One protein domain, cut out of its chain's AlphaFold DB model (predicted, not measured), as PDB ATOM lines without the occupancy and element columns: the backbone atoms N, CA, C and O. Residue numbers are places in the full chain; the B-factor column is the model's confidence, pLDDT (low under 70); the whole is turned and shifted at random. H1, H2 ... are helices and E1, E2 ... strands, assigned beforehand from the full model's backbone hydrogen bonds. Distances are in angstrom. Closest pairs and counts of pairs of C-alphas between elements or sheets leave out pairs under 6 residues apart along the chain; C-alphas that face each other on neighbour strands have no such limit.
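What this domain is: This is residues 6 to 54 of the 193 residues of an uncharacterized protein of Candidatus Gracilibacteria bacterium (UniProt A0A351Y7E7). A two-stranded antiparallel hairpin, E1 and E2, makes one end of a loose, elongated model; helix H1 packs beside E1, and the long stretch of residues 32 to 48 runs to the other end, where short H2 sits near the beginning of H1. The 49 printed residues hold two named helices and two named strands, in the order H1, E1, E2, H2: mixed, with under half in named elements. The radius of gyration of the C-alphas is 13.2 A; the spans are 38 by 21 by 16 A.

Where its parts are: E1 is residues 17 to 21, 13.3 A; E2 is 27 to 31, 13.0 A. H1 is 6 to 15, 14.0 A, from C-alpha 6 at (5.023, -54.313, -9.812). H2 is 49 to 52, ending at C-alpha 52 (1.965, -58.133, -19.138).

How they stand to each other: E1 and E2 stand at 154 degrees; N 18 and O 30 are within hydrogen-bond range, 2.9 A. The closest C-alphas of H1 and E1, Ala 12 and Ile 18, are 5.7 A apart. H1 and E2 are only just apart, closest 8.4 A. H1 and H2 are close but not clearly touching: Glu 6 and Ile 51, their closest C-alphas, are 7.1 A apart. In H1 every O i to N i+4 pair is within range; H2 is too short for one.

The domain as a whole: The C-alphas farthest apart, Glu 24 and Thr 42, are 38.8 A apart. The printed part has no cut; the link E2 to H2 is long. No printed residue is under 70 in pLDDT.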
ATOM      1  N   GLU A   6       6.119 -54.379  -8.848       81.50
ATOM      2  CA  GLU A   6       5.023 -54.313  -9.812       81.50
ATOM      3  C   GLU A   6       4.000 -53.223  -9.461       81.50
ATOM      4  O   GLU A   6       3.561 -52.502 -10.350       81.50
ATOM      5  N   GLU A   7       3.670 -53.034  -8.179       79.56
ATOM      6  CA  GLU A   7       2.741 -51.990  -7.711       79.56
ATOM      7  C   GLU A   7       3.278 -50.588  -7.976       79.56
ATOM      8  O   GLU A   7       2.553 -49.722  -8.465       79.56
ATOM      9  N   VAL A   8       4.573 -50.385  -7.730       85.19
ATOM     10  CA  VAL A   8       5.243 -49.112  -8.024       85.19
ATOM     11  C   VAL A   8       5.228 -48.827  -9.526       85.19
ATOM     12  O   VAL A   8       4.949 -47.703  -9.943       85.19
ATOM     13  N   LEU A   9       5.493 -49.845 -10.350       86.44
ATOM     14  CA  LEU A   9       5.479 -49.707 -11.804       86.44
ATOM     15  C   LEU A   9       4.073 -49.430 -12.348       86.44
ATOM     16  O   LEU A   9       3.954 -48.629 -13.270       86.44
ATOM     17  N   TYR A  10       3.016 -50.010 -11.767       84.62
ATOM     18  CA  TYR A  10       1.641 -49.702 -12.172       84.62
ATOM     19  C   TYR A  10       1.322 -48.215 -12.025       84.62
ATOM     20  O   TYR A  10       0.856 -47.593 -12.977       84.62
ATOM     21  N   ILE A  11       1.610 -47.638 -10.858       87.00
ATOM     22  CA  ILE A  11       1.329 -46.224 -10.580       87.00
ATOM     23  C   ILE A  11       2.173 -45.323 -11.497       87.00
ATOM     24  O   ILE A  11       1.669 -44.342 -12.043       87.00
ATOM     25  N   ALA A  12       3.431 -45.696 -11.743       90.12
ATOM     26  CA  ALA A  12       4.303 -44.956 -12.646       90.12
ATOM     27  C   ALA A  12       3.801 -44.971 -14.102       90.12
ATOM     28  O   ALA A  12       3.882 -43.951 -14.779       90.12
ATOM     29  N   MET A  13       3.293 -46.106 -14.591       89.69
ATOM     30  CA  MET A  13       2.864 -46.269 -15.987       89.69
ATOM     31  C   MET A  13       1.502 -45.633 -16.297       89.69
ATOM     32  O   MET A  13       1.305 -45.184 -17.421       89.69
ATOM     33  N   GLU A  14       0.573 -45.630 -15.338       86.56
ATOM     34  CA  GLU A  14      -0.798 -45.130 -15.535       86.56
ATOM     35  C   GLU A  14      -0.921 -43.649 -15.161       86.56
ATOM     36  O   GLU A  14      -1.405 -42.833 -15.943       86.56
ATOM     37  N   ASP A  15      -0.444 -43.302 -13.964       90.00
ATOM     38  CA  ASP A  15      -0.674 -41.991 -13.360       90.00
ATOM     39  C   ASP A  15       0.532 -41.051 -13.516       90.00
ATOM     40  O   ASP A  15       0.453 -39.888 -13.118       90.00
ATOM     41  N   PHE A  16       1.656 -41.535 -14.063       91.88
ATOM     42  CA  PHE A  16       2.926 -40.800 -14.154       91.88
ATOM     43  C   PHE A  16       3.343 -40.183 -12.816       91.88
ATOM     44  O   PHE A  16       3.759 -39.027 -12.727       91.88
ATOM     45  N   VAL A  17       3.265 -40.983 -11.756       92.00
ATOM     46  CA  VAL A  17       3.673 -40.602 -10.401       92.00
ATOM     47  C   VAL A  17       4.386 -41.754  -9.701       92.00
ATOM     48  O   VAL A  17       4.173 -42.922 -10.013       92.00
ATOM     49  N   ILE A  18       5.233 -41.428  -8.731       89.88
ATOM     50  CA  ILE A  18       5.858 -42.394  -7.826       89.88
ATOM     51  C   ILE A  18       5.562 -41.963  -6.392       89.88
ATOM     52  O   ILE A  18       5.821 -40.817  -6.021       89.88
ATOM     53  N   ASP A  19       5.057 -42.892  -5.587       85.81
ATOM     54  CA  ASP A  19       4.880 -42.691  -4.152       85.81
ATOM     55  C   ASP A  19       6.165 -43.082  -3.411       85.81
ATOM     56  O   ASP A  19       6.665 -44.203  -3.541       85.81
ATOM     57  N   MET A  20       6.717 -42.155  -2.628       83.06
ATOM     58  CA  MET A  20       7.946 -42.358  -1.859       83.06
ATOM     59  C   MET A  20       7.713 -42.056  -0.378       83.06
ATOM     60  O   MET A  20       7.134 -41.029  -0.022       83.06
ATOM     61  N   VAL A  21       8.190 -42.955   0.488       83.25
ATOM     62  CA  VAL A  21       8.158 -42.768   1.944       83.25
ATOM     63  C   VAL A  21       9.402 -41.993   2.365       83.25
ATOM     64  O   VAL A  21      10.520 -42.447   2.110       83.25
ATOM     65  N   MET A  22       9.221 -40.843   3.011       82.31
ATOM     66  CA  MET A  22      10.342 -40.026   3.481       82.31
ATOM     67  C   MET A  22      10.959 -40.592   4.771       82.31
ATOM     68  O   MET A  22      10.241 -41.187   5.580       82.31
ATOM     69  N   PRO A  23      12.272 -40.392   5.007       79.12
ATOM     70  CA  PRO A  23      12.955 -40.881   6.210       79.12
ATOM     71  C   PRO A  23      12.352 -40.352   7.519       79.12
ATOM     72  O   PRO A  23      12.285 -41.084   8.503       79.12
ATOM     73  N   GLU A  24      11.879 -39.102   7.520       83.62
ATOM     74  CA  GLU A  24      11.207 -38.449   8.655       83.62
ATOM     75  C   GLU A  24       9.736 -38.862   8.861       83.62
ATOM     76  O   GLU A  24       9.100 -38.432   9.823       83.62
ATOM     77  N   GLY A  25       9.198 -39.731   8.001       75.44
ATOM     78  CA  GLY A  25       7.792 -40.120   7.997       75.44
ATOM     79  C   GLY A  25       6.936 -39.236   7.084       75.44
ATOM     80  O   GLY A  25       7.133 -38.029   6.977       75.44
ATOM     81  N   GLY A  26       5.975 -39.865   6.402       80.38
ATOM     82  CA  GLY A  26       5.102 -39.227   5.411       80.38
ATOM     83  C   GLY A  26       5.271 -39.816   4.007       80.38
ATOM     84  O   GLY A  26       6.350 -40.285   3.645       80.38
ATOM     85  N   ASN A  27       4.185 -39.803   3.228       84.38
ATOM     86  CA  ASN A  27       4.173 -40.229   1.828       84.38
ATOM     87  C   ASN A  27       4.176 -38.997   0.927       84.38
ATOM     88  O   ASN A  27       3.297 -38.142   1.045       84.38
ATOM     89  N   VAL A  28       5.142 -38.922   0.017       88.25
ATOM     90  CA  VAL A  28       5.213 -37.882  -1.009       88.25
ATOM     91  C   VAL A  28       4.930 -38.513  -2.362       88.25
ATOM     92  O   VAL A  28       5.554 -39.507  -2.729       88.25
ATOM     93  N   ARG A  29       3.999 -37.908  -3.102       89.38
ATOM     94  CA  ARG A  29       3.663 -38.293  -4.473       89.38
ATOM     95  C   ARG A  29       4.438 -37.403  -5.434       89.38
ATOM     96  O   ARG A  29       4.204 -36.196  -5.486       89.38
ATOM     97  N   ILE A  30       5.389 -37.987  -6.151       90.88
ATOM     98  CA  ILE A  30       6.291 -37.268  -7.053       90.88
ATOM     99  C   ILE A  30       5.804 -37.486  -8.487       90.88
ATOM    100  O   ILE A  30       5.806 -38.632  -8.938       90.88
ATOM    101  N   PRO A  31       5.392 -36.437  -9.222       93.31
ATOM    102  CA  PRO A  31       5.091 -36.568 -10.641       93.31
ATOM    103  C   PRO A  31       6.363 -36.876 -11.427       93.31
ATOM    104  O   PRO A  31       7.428 -36.311 -11.169       93.31
ATOM    105  N   ILE A  32       6.243 -37.766 -12.403       94.19
ATOM    106  CA  ILE A  32       7.309 -38.134 -13.329       94.19
ATOM    107  C   ILE A  32       6.924 -37.734 -14.750       94.19
ATOM    108  O   ILE A  32       5.753 -37.602 -15.097       94.19
ATOM    109  N   ASN A  33       7.935 -37.524 -15.586       94.81
ATOM    110  CA  ASN A  33       7.697 -37.265 -16.999       94.81
ATOM    111  C   ASN A  33       7.202 -38.538 -17.702       94.81
ATOM    112  O   ASN A  33       7.576 -39.644 -17.292       94.81
ATOM    113  N   PRO A  34       6.444 -38.399 -18.803       92.94
ATOM    114  CA  PRO A  34       6.141 -39.519 -19.678       92.94
ATOM    115  C   PRO A  34       7.412 -40.260 -20.100       92.94
ATOM    116  O   PRO A  34       8.424 -39.644 -20.439       92.94
ATOM    117  N   PHE A  35       7.358 -41.590 -20.086       93.38
ATOM    118  CA  PHE A  35       8.496 -42.449 -20.396       93.38
ATOM    119  C   PHE A  35       8.057 -43.691 -21.172       93.38
ATOM    120  O   PHE A  35       6.876 -44.020 -21.250       93.38
ATOM    121  N   THR A  36       9.027 -44.391 -21.758       92.31
ATOM    122  CA  THR A  36       8.823 -45.712 -22.359       92.31
ATOM    123  C   THR A  36       9.478 -46.758 -21.472       92.31
ATOM    124  O   THR A  36      10.689 -46.714 -21.253       92.31
ATOM    125  N   LEU A  37       8.685 -47.700 -20.959       90.88
ATOM    126  CA  LEU A  37       9.200 -48.826 -20.189       90.88
ATOM    127  C   LEU A  37       9.640 -49.948 -21.133       90.88
ATOM    128  O   LEU A  37       8.833 -50.468 -21.899       90.88
ATOM    129  N   ILE A  38      10.907 -50.352 -21.041       92.50
ATOM    130  CA  ILE A  38      11.441 -51.520 -21.749       92.50
ATOM    131  C   ILE A  38      11.800 -52.577 -20.705       92.50
ATOM    132  O   ILE A  38      12.706 -52.374 -19.899       92.50
ATOM    133  N   GLY A  39      11.074 -53.695 -20.713       89.56
ATOM    134  CA  GLY A  39      11.346 -54.851 -19.859       89.56
ATOM    135  C   GLY A  39      12.076 -55.958 -20.619       89.56
ATOM    136  O   GLY A  39      11.798 -56.192 -21.793       89.56
ATOM    137  N   ALA A  40      12.981 -56.665 -19.942       91.19
ATOM    138  CA  ALA A  40      13.636 -57.865 -20.455       91.19
ATOM    139  C   ALA A  40      13.604 -58.962 -19.384       91.19
ATOM    140  O   ALA A  40      13.938 -58.713 -18.227       91.19
ATOM    141  N   THR A  41      13.189 -60.171 -19.759       87.44
ATOM    142  CA  THR A  41      13.139 -61.333 -18.862       87.44
ATOM    143  C   THR A  41      13.432 -62.611 -19.637       87.44
ATOM    144  O   THR A  41      13.051 -62.736 -20.799       87.44
ATOM    145  N   THR A  42      14.094 -63.566 -18.985       83.19
ATOM    146  CA  THR A  42      14.290 -64.933 -19.494       83.19
ATOM    147  C   THR A  42      13.120 -65.857 -19.152       83.19
ATOM    148  O   THR A  42      13.023 -66.950 -19.698       83.19
ATOM    149  N   LYS A  43      12.224 -65.421 -18.256       81.62
ATOM    150  CA  LYS A  43      11.020 -66.142 -17.825       81.62
ATOM    151  C   LYS A  43       9.845 -65.196 -17.967       81.62
ATOM    152  O   LYS A  43       9.529 -64.437 -17.055       81.62
ATOM    153  N   SER A  44       9.250 -65.159 -19.152       79.06
ATOM    154  CA  SER A  44       8.130 -64.253 -19.414       79.06
ATOM    155  C   SER A  44       6.911 -64.624 -18.570       79.06
ATOM    156  O   SER A  44       6.128 -63.768 -18.170       79.06
ATOM    157  N   GLU A  45       6.791 -65.899 -18.217       79.44
ATOM    158  CA  GLU A  45       5.671 -66.497 -17.507       79.44
ATOM    159  C   GLU A  45       5.576 -65.982 -16.069       79.44
ATOM    160  O   GLU A  45       4.465 -65.885 -15.558       79.44
ATOM    161  N   SER A  46       6.699 -65.579 -15.460       80.56
ATOM    162  CA  SER A  46       6.749 -65.105 -14.072       80.56
ATOM    163  C   SER A  46       6.147 -63.717 -13.858       80.56
ATOM    164  O   SER A  46       5.851 -63.366 -12.719       80.56
ATOM    165  N   LEU A  47       5.955 -62.932 -14.923       82.69
ATOM    166  CA  LEU A  47       5.304 -61.627 -14.829       82.69
ATOM    167  C   LEU A  47       3.799 -61.797 -14.586       82.69
ATOM    168  O   LEU A  47       3.139 -62.610 -15.247       82.69
ATOM    169  N   SER A  48       3.238 -60.990 -13.685       84.75
ATOM    170  CA  SER A  48       1.795 -60.979 -13.453       84.75
ATOM    171  C   SER A  48       1.025 -60.550 -14.710       84.75
ATOM    172  O   SER A  48       1.474 -59.711 -15.499       84.75
ATOM    173  N   GLN A  49      -0.160 -61.134 -14.919       84.38
ATOM    174  CA  GLN A  49      -0.998 -60.820 -16.082       84.38
ATOM    175  C   GLN A  49      -1.306 -59.317 -16.232       84.38
ATOM    176  O   GLN A  49      -1.263 -58.828 -17.364       84.38
ATOM    177  N   PRO A  50      -1.578 -58.548 -15.156       84.19
ATOM    178  CA  PRO A  50      -1.857 -57.133 -15.327       84.19
ATOM    179  C   PRO A  50      -0.615 -56.314 -15.729       84.19
ATOM    180  O   PRO A  50      -0.795 -55.330 -16.444       84.19
ATOM    181  N   ILE A  51       0.621 -56.705 -15.375       84.62
ATOM    182  CA  ILE A  51       1.845 -56.059 -15.893       84.62
ATOM    183  C   ILE A  51       1.995 -56.400 -17.374       84.62
ATOM    184  O   ILE A  51       2.201 -55.504 -18.192       84.62
ATOM    185  N   LYS A  52       1.843 -57.681 -17.741       84.25
ATOM    186  CA  LYS A  52       1.965 -58.133 -19.138       84.25
ATOM    187  C   LYS A  52       1.046 -57.360 -20.075       84.25
ATOM    188  O   LYS A  52       1.513 -56.886 -21.101       84.25
ATOM    189  N   ASN A  53      -0.217 -57.179 -19.687       86.69
ATOM    190  CA  ASN A  53      -1.226 -56.495 -20.501       86.69
ATOM    191  C   ASN A  53      -0.906 -55.014 -20.784       86.69
ATOM    192  O   ASN A  53      -1.556 -54.412 -21.635       86.69
ATOM    193  N   ARG A  54       0.057 -54.413 -20.075       88.31
ATOM    194  CA  ARG A  54       0.467 -53.011 -20.256       88.31
ATOM    195  C   ARG A  54       1.640 -52.838 -21.211       88.31
ATOM    196  O   ARG A  54       1.902 -51.728 -21.667       88.31
TER     197      ARG A  54